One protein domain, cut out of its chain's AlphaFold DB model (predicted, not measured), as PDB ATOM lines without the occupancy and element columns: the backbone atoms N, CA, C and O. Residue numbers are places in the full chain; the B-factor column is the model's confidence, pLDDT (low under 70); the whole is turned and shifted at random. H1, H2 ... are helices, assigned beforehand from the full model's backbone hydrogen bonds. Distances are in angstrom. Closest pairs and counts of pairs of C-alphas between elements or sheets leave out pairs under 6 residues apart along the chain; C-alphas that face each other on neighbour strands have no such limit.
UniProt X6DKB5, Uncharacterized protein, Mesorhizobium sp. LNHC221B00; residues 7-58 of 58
ATOM      1  N   ALA A   7      21.863  21.076 -27.273       75.31
ATOM      2  CA  ALA A   7      20.711  21.809 -26.750       75.31
ATOM      3  C   ALA A   7      20.536  21.654 -25.224       75.31
ATOM      4  O   ALA A   7      20.338  22.652 -24.531       75.31
ATOM      5  N   GLN A   8      20.675  20.436 -24.692       73.75
ATOM      6  CA  GLN A   8      20.621  20.172 -23.251       73.75
ATOM      7  C   GLN A   8      21.811  20.795 -22.524       73.75
ATOM      8  O   GLN A   8      21.607  21.454 -21.509       73.75
ATOM      9  N   GLN A   9      23.026  20.701 -23.075       78.19
ATOM     10  CA  GLN A   9      24.192  21.390 -22.504       78.19
ATOM     11  C   GLN A   9      23.959  22.902 -22.396       78.19
ATOM     12  O   GLN A   9      24.267  23.517 -21.375       78.19
ATOM     13  N   LYS A  10      23.364  23.518 -23.423       80.50
ATOM     14  CA  LYS A  10      23.067  24.956 -23.432       80.50
ATOM     15  C   LYS A  10      21.982  25.334 -22.418       80.50
ATOM     16  O   LYS A  10      22.090  26.383 -21.783       80.50
ATOM     17  N   ALA A  11      20.965  24.489 -22.246       77.38
ATOM     18  CA  ALA A  11      19.927  24.667 -21.232       77.38
ATOM     19  C   ALA A  11      20.499  24.536 -19.811       77.38
ATOM     20  O   ALA A  11      20.290  25.424 -18.985       77.38
ATOM     21  N   MET A  12      21.309  23.506 -19.560       74.56
ATOM     22  CA  MET A  12      22.014  23.313 -18.290       74.56
ATOM     23  C   MET A  12      22.939  24.490 -17.983       74.56
ATOM     24  O   MET A  12      22.886  25.040 -16.889       74.56
ATOM     25  N   ALA A  13      23.721  24.961 -18.957       79.88
ATOM     26  CA  ALA A  13      24.597  26.115 -18.773       79.88
ATOM     27  C   ALA A  13      23.829  27.412 -18.458       79.88
ATOM     28  O   ALA A  13      24.354  28.275 -17.754       79.88
ATOM     29  N   ARG A  14      22.605  27.578 -18.980       80.56
ATOM     30  CA  ARG A  14      21.722  28.701 -18.622       80.56
ATOM     31  C   ARG A  14      21.192  28.573 -17.200       80.56
ATOM     32  O   ARG A  14      21.255  29.551 -16.464       80.56
ATOM     33  N   LEU A  15      20.721  27.388 -16.821       76.50
ATOM     34  CA  LEU A  15      20.212  27.119 -15.475       76.50
ATOM     35  C   LEU A  15      21.308  27.294 -14.424       76.50
ATOM     36  O   LEU A  15      21.092  27.988 -13.440       76.50
ATOM     37  N   ILE A  16      22.509  26.769 -14.683       77.19
ATOM     38  CA  ILE A  16      23.680  26.963 -13.824       77.19
ATOM     39  C   ILE A  16      23.979  28.455 -13.683       77.19
ATOM     40  O   ILE A  16      24.083  28.925 -12.559       77.19
ATOM     41  N   ARG A  17      24.035  29.214 -14.790       77.19
ATOM     42  CA  ARG A  17      24.252  30.674 -14.767       77.19
ATOM     43  C   ARG A  17      23.193  31.433 -13.971       77.19
ATOM     44  O   ARG A  17      23.539  32.350 -13.236       77.19
ATOM     45  N   GLN A  18      21.923  31.057 -14.100       72.88
ATOM     46  CA  GLN A  18      20.848  31.621 -13.281       72.88
ATOM     47  C   GLN A  18      21.015  31.266 -11.807       72.88
ATOM     48  O   GLN A  18      20.766  32.103 -10.947       72.88
ATOM     49  N   TRP A  19      21.476  30.060 -11.504       70.69
ATOM     50  CA  TRP A  19      21.661  29.607 -10.134       70.69
ATOM     51  C   TRP A  19      22.839  30.313  -9.449       70.69
ATOM     52  O   TRP A  19      22.689  30.818  -8.340       70.69
ATOM     53  N   ILE A  20      23.967  30.496 -10.145       72.69
ATOM     54  CA  ILE A  20      25.112  31.288  -9.655       72.69
ATOM     55  C   ILE A  20      24.894  32.810  -9.742       72.69
ATOM     56  O   ILE A  20      25.803  33.580  -9.440       72.69
ATOM     57  N   SER A  21      23.714  33.284 -10.152       73.56
ATOM     58  CA  SER A  21      23.429  34.727 -10.165       73.56
ATOM     59  C   SER A  21      23.362  35.312  -8.750       73.56
ATOM     60  O   SER A  21      23.715  36.475  -8.551       73.56
ATOM     61  N   SER A  22      23.008  34.498  -7.750       75.69
ATOM     62  CA  SER A  22      22.969  34.928  -6.353       75.69
ATOM     63  C   SER A  22      24.346  34.833  -5.689       75.69
ATOM     64  O   SER A  22      25.104  33.886  -5.917       75.69
ATOM     65  N   GLU A  23      24.670  35.801  -4.831       73.25
ATOM     66  CA  GLU A  23      25.927  35.790  -4.071       73.25
ATOM     67  C   GLU A  23      26.006  34.587  -3.113       73.25
ATOM     68  O   GLU A  23      27.069  34.000  -2.931       73.25
ATOM     69  N   ALA A  24      24.867  34.158  -2.558       73.94
ATOM     70  CA  ALA A  24      24.787  32.992  -1.680       73.94
ATOM     71  C   ALA A  24      25.189  31.699  -2.410       73.94
ATOM     72  O   ALA A  24      26.026  30.941  -1.917       73.94
ATOM     73  N   SER A  25      24.657  31.486  -3.616       75.06
ATOM     74  CA  SER A  25      25.007  30.334  -4.453       75.06
ATOM     75  C   SER A  25      26.466  30.389  -4.906       75.06
ATOM     76  O   SER A  25      27.142  29.364  -4.893       75.06
ATOM     77  N   ARG A  26      26.993  31.578  -5.241       75.44
ATOM     78  CA  ARG A  26      28.422  31.752  -5.559       75.44
ATOM     79  C   ARG A  26      29.319  31.402  -4.377       75.44
ATOM     80  O   ARG A  26      30.329  30.731  -4.568       75.44
ATOM     81  N   ARG A  27      28.951  31.815  -3.162       73.25
ATOM     82  CA  ARG A  27      29.706  31.502  -1.941       73.25
ATOM     83  C   ARG A  27      29.704  30.003  -1.635       73.25
ATOM     84  O   ARG A  27      30.773  29.452  -1.404       73.25
ATOM     85  N   GLN A  28      28.548  29.336  -1.692       73.69
ATOM     86  CA  GLN A  28      28.470  27.880  -1.504       73.69
ATOM     87  C   GLN A  28      29.281  27.113  -2.553       73.69
ATOM     88  O   GLN A  28      29.974  26.158  -2.215       73.69
ATOM     89  N   LEU A  29      29.230  27.540  -3.818       74.38
ATOM     90  CA  LEU A  29      29.996  26.895  -4.883       74.38
ATOM     91  C   LEU A  29      31.507  27.042  -4.658       74.38
ATOM     92  O   LEU A  29      32.242  26.077  -4.831       74.38
ATOM     93  N   ARG A  30      31.964  28.228  -4.235       76.38
ATOM     94  CA  ARG A  30      33.372  28.461  -3.884       76.38
ATOM     95  C   ARG A  30      33.817  27.577  -2.718       76.38
ATOM     96  O   ARG A  30      34.861  26.958  -2.831       76.38
ATOM     97  N   GLN A  31      32.996  27.431  -1.675       74.38
ATOM     98  CA  GLN A  31      33.283  26.524  -0.552       74.38
ATOM     99  C   GLN A  31      33.390  25.055  -0.986       74.38
ATOM    100  O   GLN A  31      34.299  24.357  -0.557       74.38
ATOM    101  N   LEU A  32      32.487  24.580  -1.851       76.00
ATOM    102  CA  LEU A  32      32.522  23.200  -2.357       76.00
ATOM    103  C   LEU A  32      33.729  22.917  -3.259       76.00
ATOM    104  O   LEU A  32      34.173  21.776  -3.344       76.00
ATOM    105  N   LEU A  33      34.223  23.941  -3.955       77.75
ATOM    106  CA  LEU A  33      35.376  23.858  -4.852       77.75
ATOM    107  C   LEU A  33      36.695  24.248  -4.169       77.75
ATOM    108  O   LEU A  33      37.711  24.329  -4.854       77.75
ATOM    109  N   ASP A  34      36.667  24.509  -2.861       72.94
ATOM    110  CA  ASP A  34      37.811  24.973  -2.068       72.94
ATOM    111  C   ASP A  34      38.490  26.228  -2.660       72.94
ATOM    112  O   ASP A  34      39.707  26.408  -2.634       72.94
ATOM    113  N   LEU A  35      37.679  27.104  -3.262       70.62
ATOM    114  CA  LEU A  35      38.126  28.360  -3.848       70.62
ATOM    115  C   LEU A  35      38.090  29.468  -2.787       70.62
ATOM    116  O   LEU A  35      37.050  29.647  -2.143       70.62
ATOM    117  N   PRO A  36      39.162  30.269  -2.653       62.25
ATOM    118  CA  PRO A  36      39.193  31.369  -1.698       62.25
ATOM    119  C   PRO A  36      38.084  32.377  -2.013       62.25
ATOM    120  O   PRO A  36      37.881  32.770  -3.168       62.25
ATOM    121  N   THR A  37      37.331  32.784  -0.991       64.44
ATOM    122  CA  THR A  37      36.345  33.864  -1.114       64.44
ATOM    123  C   THR A  37      36.964  35.202  -0.716       64.44
ATOM    124  O   THR A  37      37.917  35.240   0.053       64.44
ATOM    125  N   ASP A  38      36.381  36.326  -1.145       62.47
ATOM    126  CA  ASP A  38      36.816  37.668  -0.703       62.47
ATOM    127  C   ASP A  38      36.729  37.857   0.828       62.47
ATOM    128  O   ASP A  38      37.347  38.752   1.415       62.47
ATOM    129  N   ALA A  39      35.957  36.996   1.506       60.59
ATOM    130  CA  ALA A  39      35.911  36.909   2.961       60.59
ATOM    131  C   ALA A  39      37.216  36.367   3.569       60.59
ATOM    132  O   ALA A  39      37.569  36.785   4.669       60.59
ATOM    133  N   ASP A  40      37.929  35.519   2.829       62.53
ATOM    134  CA  ASP A  40      39.174  34.856   3.228       62.53
ATOM    135  C   ASP A  40      40.418  35.651   2.814       62.53
ATOM    136  O   ASP A  40      41.531  35.332   3.227       62.53
ATOM    137  N   ILE A  41      40.242  36.702   2.009       63.34
ATOM    138  CA  ILE A  41      41.322  37.601   1.614       63.34
ATOM    139  C   ILE A  41      41.726  38.448   2.835       63.34
ATOM    140  O   ILE A  41      40.886  39.197   3.358       63.34
ATOM    141  N   PRO A  42      42.996  38.376   3.289       66.38
ATOM    142  CA  PRO A  42      43.507  39.228   4.358       66.38
ATOM    143  C   PRO A  42      43.205  40.700   4.077       66.38
ATOM    144  O   PRO A  42      43.258  41.151   2.932       66.38
ATOM    145  N   ARG A  43      42.894  41.471   5.126       65.81
ATOM    146  CA  ARG A  43      42.502  42.889   5.003       65.81
ATOM    147  C   ARG A  43      43.477  43.720   4.162       65.81
ATOM    148  O   ARG A  43      43.032  44.612   3.447       65.81
ATOM    149  N   GLU A  44      44.768  43.403   4.216       67.69
ATOM    150  CA  GLU A  44      45.822  44.047   3.421       67.69
ATOM    151  C   GLU A  44      45.603  43.895   1.906       67.69
ATOM    152  O   GLU A  44      45.834  44.831   1.146       67.69
ATOM    153  N   HIS A  45      45.092  42.746   1.464       66.56
ATOM    154  CA  HIS A  45      44.835  42.462   0.055       66.56
ATOM    155  C   HIS A  45      43.486  43.012  -0.431       66.56
ATOM    156  O   HIS A  45      43.350  43.311  -1.614       66.56
ATOM    157  N   ARG A  46      42.508  43.235   0.463       66.06
ATOM    158  CA  ARG A  46      41.255  43.926   0.093       66.06
ATOM    159  C   ARG A  46      41.491  45.352  -0.381       66.06
ATOM    160  O   ARG A  46      40.882  45.763  -1.358       66.06
ATOM    161  N   SER A  47      42.422  46.071   0.249       69.75
ATOM    162  CA  SER A  47      42.760  47.435  -0.177       69.75
ATOM    163  C   SER A  47      43.285  47.493  -1.617       69.75
ATOM    164  O   SER A  47      43.118  48.515  -2.274       69.75
ATOM    165  N   LEU A  48      43.919  46.420  -2.108       71.62
ATOM    166  CA  LEU A  48      44.415  46.331  -3.486       71.62
ATOM    167  C   LEU A  48      43.284  46.048  -4.482       71.62
ATOM    168  O   LEU A  48      43.320  46.557  -5.600       71.62
ATOM    169  N   LEU A  49      42.278  45.270  -4.076       71.31
ATOM    170  CA  LEU A  49      41.068  45.048  -4.872       71.31
ATOM    171  C   LEU A  49      40.252  46.336  -4.995       71.31
ATOM    172  O   LEU A  49      39.897  46.712  -6.105       71.31
ATOM    173  N   ASP A  50      40.078  47.071  -3.893       72.44
ATOM    174  CA  ASP A  50      39.407  48.376  -3.903       72.44
ATOM    175  C   ASP A  50      40.121  49.377  -4.835       72.44
ATOM    176  O   ASP A  50      39.488  50.217  -5.476       72.44
ATOM    177  N   GLU A  51      41.454  49.316  -4.921       74.19
ATOM    178  CA  GLU A  51      42.230  50.154  -5.838       74.19
ATOM    179  C   GLU A  51      42.087  49.714  -7.304       74.19
ATOM    180  O   GLU A  51      42.027  50.565  -8.195       74.19
ATOM    181  N   LEU A  52      42.014  48.407  -7.568       75.12
ATOM    182  CA  LEU A  52      41.773  47.858  -8.906       75.12
ATOM    183  C   LEU A  52      40.373  48.206  -9.419       75.12
ATOM    184  O   LEU A  52      40.253  48.656 -10.557       75.12
ATOM    185  N   ASP A  53      39.347  48.075  -8.579       74.31
ATOM    186  CA  ASP A  53      37.967  48.429  -8.930       74.31
ATOM    187  C   ASP A  53      37.862  49.918  -9.288       74.31
ATOM    188  O   ASP A  53      37.334  50.274 -10.342       74.31
ATOM    189  N   ARG A  54      38.493  50.800  -8.500       72.44
ATOM    190  CA  ARG A  54      38.556  52.245  -8.798       72.44
ATOM    191  C   ARG A  54      39.248  52.578 -10.119       72.44
ATOM    192  O   ARG A  54      38.955  53.622 -10.695       72.44
ATOM    193  N   LYS A  55      40.196  51.752 -10.571       72.25
ATOM    194  CA  LYS A  55      40.890  51.936 -11.857       72.25
ATOM    195  C   LYS A  55      40.090  51.391 -13.038       72.25
ATOM    196  O   LYS A  55      40.304  51.857 -14.148       72.25
ATOM    197  N   LEU A  56      39.210  50.416 -12.812       68.88
ATOM    198  CA  LEU A  56      38.330  49.851 -13.839       68.88
ATOM    199  C   LEU A  56      37.084  50.711 -14.098       68.88
ATOM    200  O   LEU A  56      36.503  50.617 -15.175       68.88
ATOM    201  N   GLU A  57      36.678  51.538 -13.131       66.25
ATOM    202  CA  GLU A  57      35.568  52.495 -13.266       66.25
ATOM    203  C   GLU A  57      35.976  53.857 -13.880       66.25
ATOM    204  O   GLU A  57      35.123  54.735 -14.027       66.25
ATOM    205  N   GLN A  58      37.255  54.041 -14.245       51.44
ATOM    206  CA  GLN A  58      37.776  55.197 -15.000       51.44
ATOM    207  C   GLN A  58      37.858  54.899 -16.499       51.44
ATOM    208  O   GLN A  58      37.573  55.833 -17.284       51.44
TER     209      GLN A  58
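Overview. This is residues 7 to 58 of the 58 residues of an uncharacterized protein of Mesorhizobium sp. LNHC221B00 (UniProt X6DKB5). Three helices are strung along the chain like an open frame with no packed core: H1 is an arm at one end, the shorter H2 makes a corner with it, and a loop of residues 33 to 42 leads to H3, which forms the arm at the other end. H1, residues 7 to 19, and residues 50 to 58, of which 50 to 56 belong to H3, stick out. The printed part has 52 residues with three named helices, in the order H1, H2, H3, and no named strand; the class is all helix. The whole is only just extended, close to loose, with a radius of gyration of the C-alphas of 15.1 A, and its spans of 43 by 29 by 14 A make it only just flat.

Arrangement. H1, residues 7 to 19, and H2, residues 23 to 32, are close but not clearly touching; their closest C-alphas, those of Trp 19 and Ser 25, are 6.6 A apart. Their lines stand at 71 degrees, only just about perpendicular. H3, residues 43 to 56, is apart from H1 and from H2. Every O i to N i+4 pair is within hydrogen-bond range in H1 and H2, and 8 of 10 are in H3.

Along the chain. H1 begins at C-alpha 7, (20.711, 21.809, -26.750), and is 18.4 A long from first to last C-alpha. H2 begins at C-alpha 23, (25.927, 35.790, -4.071), and is 14.3 A long. H3, 20.5 A long, ends at C-alpha 56, (38.330, 49.851, -13.839).

Size, cuts and confidence. The two C-alphas farthest apart, those of Ala 7 and Glu 44, are 45.1 A apart. The printed part has no cut and ends at residue 58, the chain's last. The link from H1 to H2 is tight, that from H2 to H3 short, and no link is long. The mean pLDDT of the printed part is 71.8; residues 36 to 47 and 56 to 58 are under 70.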